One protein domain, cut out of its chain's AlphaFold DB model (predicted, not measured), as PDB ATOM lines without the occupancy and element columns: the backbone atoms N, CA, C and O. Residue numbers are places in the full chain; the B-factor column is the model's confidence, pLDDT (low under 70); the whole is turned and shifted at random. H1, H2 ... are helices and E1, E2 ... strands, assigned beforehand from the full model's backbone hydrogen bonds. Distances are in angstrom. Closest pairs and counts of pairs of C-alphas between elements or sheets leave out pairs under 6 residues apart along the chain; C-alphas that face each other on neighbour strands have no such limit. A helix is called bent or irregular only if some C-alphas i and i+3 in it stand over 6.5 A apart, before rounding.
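This is residues 26 to 34 and 42 to 82 of the 91 residues of an uncharacterized protein of Chromobacterium sp. Panama (UniProt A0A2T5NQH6). A long, narrow sheet of three strands zigzags as two successive hairpins, with strands E1 and E2 both bent and their shared turn reaching well past E3; the one-turn helix H1 lies off the sheet, near E3, and after E3 the last residues fold back along its end. The printed part has 50 residues, with one named helix and three named strands in the order H1, E1, E2, E3. The sheet's order is E1, E2, E3, antiparallel throughout, and the class is mostly strand. The whole is only just compact, close to loose, with a radius of gyration of the C-alphas of 11.4 A, and elongated, with spans of 36 by 18 by 16 A.

H1 is residues 26 to 29, 5.2 A from first to last C-alpha, beginning at C-alpha 26 at (-6.091, -5.244, -0.075). E1 is residues 46 to 54, 21.6 A long, from C-alpha 46 at (-0.052, -22.587, -0.970), and it bends by 56 degrees at residue 49. E2, residues 57 to 67, is the longest strand by residues, measures 26.3 A and bends by 77 degrees at residue 61. E3 is residues 71 to 77, 16.8 A long, ending at C-alpha 77 at (-12.612, -20.050, -5.019).

The three strands form a meander, each strand the antiparallel neighbour of the one before, with E2 as the inner strand and E1 and E3 as edge strands. E1 and E2 are a hairpin, their directions at 175 degrees; N 49 and O 62 are 3.0 A apart and N 59 and O 51 2.8 A, within hydrogen-bond range. E2 and E3 are a hairpin at 152 degrees, with N 65 and O 73 at 2.9 A and N 71 and O 67 at 2.8 A, within hydrogen-bond range. Residues 76 to 77 of E3 also pair, antiparallel, with residues 80 to 81. H1 is not on the sheet, but only just, with 4 pairs of C-alphas within 10 A. The closest C-alphas of H1 and E3 are those of Leu 28 and Val 75, 6.8 A apart. H1 and E2 are apart. With four residues, H1 is too short for any O i to N i+4 pair; its one O i to N i+3 pair is within range.

The two C-alphas farthest apart are those of Asp 55 and Asp 69, at 36.4 A. Residues 35 to 41 are not printed, and C-alphas 34 and 42 are 5.6 A apart across this cut, which falls in the link from H1 to E1. The links E1 to E2 and E2 to E3 are tight. The mean pLDDT of the printed part is 91.5, and no printed residue is under 70.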
ATOM      1  N   LYS A  26      -5.127  -5.411  -1.165       87.31
ATOM      2  CA  LYS A  26      -6.091  -5.244  -0.075       87.31
ATOM      3  C   LYS A  26      -7.003  -6.463   0.025       87.31
ATOM      4  O   LYS A  26      -7.228  -6.965   1.124       87.31
ATOM      5  N   GLU A  27      -7.476  -6.971  -1.112       90.00
ATOM      6  CA  GLU A  27      -8.281  -8.198  -1.138       90.00
ATOM      7  C   GLU A  27      -7.488  -9.418  -0.648       90.00
ATOM      8  O   GLU A  27      -8.052 -10.285   0.027       90.00
ATOM      9  N   LEU A  28      -6.181  -9.474  -0.932       89.06
ATOM     10  CA  LEU A  28      -5.302 -10.506  -0.387       89.06
ATOM     11  C   LEU A  28      -5.205 -10.420   1.132       89.06
ATOM     12  O   LEU A  28      -5.508 -11.394   1.814       89.06
ATOM     13  N   GLU A  29      -4.819  -9.254   1.651       88.94
ATOM     14  CA  GLU A  29      -4.543  -9.054   3.077       88.94
ATOM     15  C   GLU A  29      -5.793  -9.294   3.939       88.94
ATOM     16  O   GLU A  29      -5.695  -9.811   5.050       88.94
ATOM     17  N   TRP A  30      -6.992  -9.028   3.416       88.50
ATOM     18  CA  TRP A  30      -8.250  -9.362   4.094       88.50
ATOM     19  C   TRP A  30      -8.486 -10.865   4.309       88.50
ATOM     20  O   TRP A  30      -9.252 -11.235   5.198       88.50
ATOM     21  N   ARG A  31      -7.847 -11.735   3.523       90.94
ATOM     22  CA  ARG A  31      -8.037 -13.200   3.569       90.94
ATOM     23  C   ARG A  31      -6.805 -13.953   4.032       90.94
ATOM     24  O   ARG A  31      -6.928 -15.020   4.618       90.94
ATOM     25  N   ALA A  32      -5.637 -13.403   3.756       88.62
ATOM     26  CA  ALA A  32      -4.344 -13.962   4.079       88.62
ATOM     27  C   ALA A  32      -3.494 -12.830   4.668       88.62
ATOM     28  O   ALA A  32      -2.970 -12.013   3.916       88.62
ATOM     29  N   PRO A  33      -3.353 -12.750   6.002       85.44
ATOM     30  CA  PRO A  33      -2.569 -11.700   6.634       85.44
ATOM     31  C   PRO A  33      -1.124 -11.655   6.136       85.44
ATOM     32  O   PRO A  33      -0.429 -12.683   6.085       85.44
ATOM     33  N   ALA A  34      -0.653 -10.451   5.820       82.62
ATOM     34  CA  ALA A  34       0.747 -10.214   5.504       82.62
ATOM     35  C   ALA A  34       1.643 -10.667   6.674       82.62
ATOM     36  O   ALA A  34       1.359 -10.406   7.840       82.62
ATOM     37  N   HIS A  42       3.614 -12.214   1.460       80.25
ATOM     38  CA  HIS A  42       2.777 -13.413   1.314       80.25
ATOM     39  C   HIS A  42       3.546 -14.631   0.772       80.25
ATOM     40  O   HIS A  42       2.952 -15.536   0.191       80.25
ATOM     41  N   HIS A  43       4.870 -14.680   0.955       85.06
ATOM     42  CA  HIS A  43       5.665 -15.858   0.593       85.06
ATOM     43  C   HIS A  43       5.403 -17.007   1.581       85.06
ATOM     44  O   HIS A  43       6.001 -17.063   2.658       85.06
ATOM     45  N   ARG A  44       4.464 -17.899   1.239       86.38
ATOM     46  CA  ARG A  44       3.979 -18.992   2.095       86.38
ATOM     47  C   ARG A  44       3.657 -20.242   1.276       86.38
ATOM     48  O   ARG A  44       3.512 -20.177   0.058       86.38
ATOM     49  N   CYS A  45       3.511 -21.375   1.962       89.38
ATOM     50  CA  CYS A  45       2.989 -22.596   1.354       89.38
ATOM     51  C   CYS A  45       1.541 -22.380   0.897       89.38
ATOM     52  O   CYS A  45       0.703 -21.907   1.669       89.38
ATOM     53  N   CYS A  46       1.250 -22.775  -0.341       90.69
ATOM     54  CA  CYS A  46      -0.052 -22.587  -0.970       90.69
ATOM     55  C   CYS A  46      -0.621 -23.919  -1.460       90.69
ATOM     56  O   CYS A  46       0.099 -24.746  -2.020       90.69
ATOM     57  N   LEU A  47      -1.931 -24.086  -1.307       92.31
ATOM     58  CA  LEU A  47      -2.712 -25.059  -2.054       92.31
ATOM     59  C   LEU A  47      -3.349 -24.307  -3.221       92.31
ATOM     60  O   LEU A  47      -4.145 -23.394  -3.001       92.31
ATOM     61  N   ILE A  48      -2.951 -24.657  -4.441       92.94
ATOM     62  CA  ILE A  48      -3.281 -23.884  -5.638       92.94
ATOM     63  C   ILE A  48      -3.795 -24.782  -6.764       92.94
ATOM     64  O   ILE A  48      -3.182 -25.799  -7.093       92.94
ATOM     65  N   SER A  49      -4.910 -24.374  -7.366       94.19
ATOM     66  CA  SER A  49      -5.444 -24.945  -8.606       94.19
ATOM     67  C   SER A  49      -5.162 -23.978  -9.749       94.19
ATOM     68  O   SER A  49      -5.500 -22.797  -9.656       94.19
ATOM     69  N   LEU A  50      -4.544 -24.475 -10.819       94.00
ATOM     70  CA  LEU A  50      -4.100 -23.672 -11.955       94.00
ATOM     71  C   LEU A  50      -4.775 -24.129 -13.250       94.00
ATOM     72  O   LEU A  50      -4.776 -25.321 -13.558       94.00
ATOM     73  N   GLU A  51      -5.276 -23.176 -14.032       94.50
ATOM     74  CA  GLU A  51      -5.715 -23.381 -15.413       94.50
ATOM     75  C   GLU A  51      -4.632 -22.846 -16.372       94.50
ATOM     76  O   GLU A  51      -4.222 -21.689 -16.239       94.50
ATOM     77  N   PRO A  52      -4.117 -23.647 -17.323       94.69
ATOM     78  CA  PRO A  52      -3.132 -23.168 -18.289       94.69
ATOM     79  C   PRO A  52      -3.767 -22.166 -19.263       94.69
ATOM     80  O   PRO A  52      -4.764 -22.474 -19.910       94.69
ATOM     81  N   VAL A  53      -3.154 -20.988 -19.407       94.88
ATOM     82  CA  VAL A  53      -3.606 -19.940 -20.343       94.88
ATOM     83  C   VAL A  53      -2.687 -19.869 -21.561       94.88
ATOM     84  O   VAL A  53      -3.146 -19.779 -22.699       94.88
ATOM     85  N   SER A  54      -1.377 -19.946 -21.331       95.25
ATOM     86  CA  SER A  54      -0.350 -20.031 -22.370       95.25
ATOM     87  C   SER A  54       0.908 -20.694 -21.810       95.25
ATOM     88  O   SER A  54       0.941 -21.104 -20.650       95.25
ATOM     89  N   ASP A  55       1.958 -20.809 -22.621       94.12
ATOM     90  CA  ASP A  55       3.214 -21.400 -22.160       94.12
ATOM     91  C   ASP A  55       3.784 -20.623 -20.963       94.12
ATOM     92  O   ASP A  55       3.944 -19.404 -21.020       94.12
ATOM     93  N   GLY A  56       4.012 -21.329 -19.854       91.56
ATOM     94  CA  GLY A  56       4.491 -20.752 -18.594       91.56
ATOM     95  C   GLY A  56       3.510 -19.844 -17.837       91.56
ATOM     96  O   GLY A  56       3.872 -19.372 -16.762       91.56
ATOM     97  N   VAL A  57       2.287 -19.623 -18.336       94.12
ATOM     98  CA  VAL A  57       1.302 -18.710 -17.730       94.12
ATOM     99  C   VAL A  57       0.035 -19.462 -17.361       94.12
ATOM    100  O   VAL A  57      -0.568 -20.168 -18.175       94.12
ATOM    101  N   TYR A  58      -0.391 -19.263 -16.121       95.38
ATOM    102  CA  TYR A  58      -1.517 -19.968 -15.538       95.38
ATOM    103  C   TYR A  58      -2.436 -18.989 -14.826       95.38
ATOM    104  O   TYR A  58      -1.980 -18.059 -14.161       95.38
ATOM    105  N   LYS A  59      -3.735 -19.242 -14.930       94.94
ATOM    106  CA  LYS A  59      -4.759 -18.573 -14.146       94.94
ATOM    107  C   LYS A  59      -4.973 -19.338 -12.845       94.94
ATOM    108  O   LYS A  59      -5.001 -20.568 -12.839       94.94
ATOM    109  N   ILE A  60      -5.116 -18.606 -11.745       95.38
ATOM    110  CA  ILE A  60      -5.381 -19.180 -10.425       95.38
ATOM    111  C   ILE A  60      -6.891 -19.371 -10.265       95.38
ATOM    112  O   ILE A  60      -7.628 -18.393 -10.174       95.38
ATOM    113  N   GLU A  61      -7.343 -20.623 -10.205       96.12
ATOM    114  CA  GLU A  61      -8.758 -20.954  -9.994       96.12
ATOM    115  C   GLU A  61      -9.115 -21.033  -8.512       96.12
ATOM    116  O   GLU A  61     -10.117 -20.478  -8.069       96.12
ATOM    117  N   ASP A  62      -8.275 -21.697  -7.726       96.50
ATOM    118  CA  ASP A  62      -8.430 -21.790  -6.281       96.50
ATOM    119  C   ASP A  62      -7.086 -21.505  -5.623       96.50
ATOM    120  O   ASP A  62      -6.041 -21.942  -6.115       96.50
ATOM    121  N   LEU A  63      -7.121 -20.805  -4.494       94.94
ATOM    122  CA  LEU A  63      -5.932 -20.490  -3.714       94.94
ATOM    123  C   LEU A  63      -6.262 -20.527  -2.231       94.94
ATOM    124  O   LEU A  63      -7.143 -19.795  -1.785       94.94
ATOM    125  N   SER A  64      -5.494 -21.310  -1.478       94.12
ATOM    126  CA  SER A  64      -5.435 -21.238  -0.019       94.12
ATOM    127  C   SER A  64      -3.988 -21.111   0.439       94.12
ATOM    128  O   SER A  64      -3.107 -21.774  -0.107       94.12
ATOM    129  N   MET A  65      -3.744 -20.301   1.465       92.06
ATOM    130  CA  MET A  65      -2.415 -20.091   2.045       92.06
ATOM    131  C   MET A  65      -2.340 -20.697   3.444       92.06
ATOM    132  O   MET A  65      -3.291 -20.589   4.216       92.06
ATOM    133  N   PHE A  66      -1.223 -21.345   3.771       90.12
ATOM    134  CA  PHE A  66      -1.033 -21.977   5.073       90.12
ATOM    135  C   PHE A  66      -0.409 -21.024   6.099       90.12
ATOM    136  O   PHE A  66       0.590 -20.349   5.832       90.12
ATOM    137  N   TYR A  67      -0.981 -21.044   7.297       87.31
ATOM    138  CA  TYR A  67      -0.530 -20.350   8.494       87.31
ATOM    139  C   TYR A  67      -0.371 -21.379   9.615       87.31
ATOM    140  O   TYR A  67      -1.235 -22.232   9.799       87.31
ATOM    141  N   GLU A  68       0.731 -21.319  10.360       87.12
ATOM    142  CA  GLU A  68       1.020 -22.304  11.414       87.12
ATOM    143  C   GLU A  68      -0.012 -22.277  12.553       87.12
ATOM    144  O   GLU A  68      -0.313 -23.311  13.143       87.12
ATOM    145  N   ASP A  69      -0.576 -21.101  12.830       86.56
ATOM    146  CA  ASP A  69      -1.537 -20.822  13.898       86.56
ATOM    147  C   ASP A  69      -3.006 -20.853  13.442       86.56
ATOM    148  O   ASP A  69      -3.890 -21.120  14.255       86.56
ATOM    149  N   MET A  70      -3.277 -20.617  12.153       87.25
ATOM    150  CA  MET A  70      -4.641 -20.540  11.596       87.25
ATOM    151  C   MET A  70      -4.985 -21.661  10.600       87.25
ATOM    152  O   MET A  70      -6.147 -21.836  10.234       87.25
ATOM    153  N   GLY A  71      -4.003 -22.447  10.157       90.19
ATOM    154  CA  GLY A  71      -4.184 -23.478   9.138       90.19
ATOM    155  C   GLY A  71      -4.331 -22.903   7.726       90.19
ATOM    156  O   GLY A  71      -3.679 -21.928   7.358       90.19
ATOM    157  N   TRP A  72      -5.154 -23.546   6.894       91.50
ATOM    158  CA  TRP A  72      -5.379 -23.133   5.507       91.50
ATOM    159  C   TRP A  72      -6.428 -22.027   5.420       91.50
ATOM    160  O   TRP A  72      -7.617 -22.281   5.606       91.50
ATOM    161  N   LEU A  73      -5.994 -20.824   5.059       92.44
ATOM    162  CA  LEU A  73      -6.879 -19.698   4.805       92.44
ATOM    163  C   LEU A  73      -7.249 -19.632   3.318       92.44
ATOM    164  O   LEU A  73      -6.347 -19.512   2.481       92.44
ATOM    165  N   PRO A  74      -8.542 -19.725   2.961       93.38
ATOM    166  CA  PRO A  74      -8.975 -19.609   1.577       93.38
ATOM    167  C   PRO A  74      -8.879 -18.155   1.100       93.38
ATOM    168  O   PRO A  74      -9.297 -17.231   1.794       93.38
ATOM    169  N   VAL A  75      -8.370 -17.963  -0.114       93.44
ATOM    170  CA  VAL A  75      -8.217 -16.653  -0.761       93.44
ATOM    171  C   VAL A  75      -9.095 -16.560  -2.008       93.44
ATOM    172  O   VAL A  75      -9.915 -15.646  -2.110       93.44
ATOM    173  N   LEU A  76      -8.977 -17.528  -2.923       95.25
ATOM    174  CA  LEU A  76      -9.828 -17.642  -4.111       95.25
ATOM    175  C   LEU A  76     -10.588 -18.962  -4.121       95.25
ATOM    176  O   LEU A  76     -10.038 -20.012  -3.779       95.25
ATOM    177  N   LYS A  77     -11.826 -18.894  -4.608       96.25
ATOM    178  CA  LYS A  77     -12.612 -20.050  -5.019       96.25
ATOM    179  C   LYS A  77     -13.244 -19.778  -6.378       96.25
ATOM    180  O   LYS A  77     -13.970 -18.796  -6.521       96.25
ATOM    181  N   ASN A  78     -13.014 -20.660  -7.350       95.19
ATOM    182  CA  ASN A  78     -13.517 -20.513  -8.723       95.19
ATOM    183  C   ASN A  78     -13.184 -19.131  -9.330       95.19
ATOM    184  O   ASN A  78     -14.068 -18.440  -9.838       95.19
ATOM    185  N   SER A  79     -11.928 -18.696  -9.211       93.06
ATOM    186  CA  SER A  79     -11.420 -17.390  -9.653       93.06
ATOM    187  C   SER A  79     -12.019 -16.159  -8.955       93.06
ATOM    188  O   SER A  79     -11.793 -15.035  -9.402       93.06
ATOM    189  N   ILE A  80     -12.783 -16.331  -7.873       94.56
ATOM    190  CA  ILE A  80     -13.431 -15.231  -7.147       94.56
ATOM    191  C   ILE A  80     -12.907 -15.188  -5.715       94.56
ATOM    192  O   ILE A  80     -12.767 -16.222  -5.057       94.56
ATOM    193  N   TYR A  81     -12.633 -13.982  -5.219       93.00
ATOM    194  CA  TYR A  81     -12.285 -13.774  -3.821       93.00
ATOM    195  C   TYR A  81     -13.388 -14.291  -2.899       93.00
ATOM    196  O   TYR A  81     -14.553 -13.913  -3.023       93.00
ATOM    197  N   VAL A  82     -13.015 -15.145  -1.946       94.00
ATOM    198  CA  VAL A  82     -13.970 -15.687  -0.965       94.00
ATOM    199  C   VAL A  82     -14.437 -14.601   0.006       94.00
ATOM    200  O   VAL A  82     -13.880 -13.513   0.023       94.00
TER     201      VAL A  82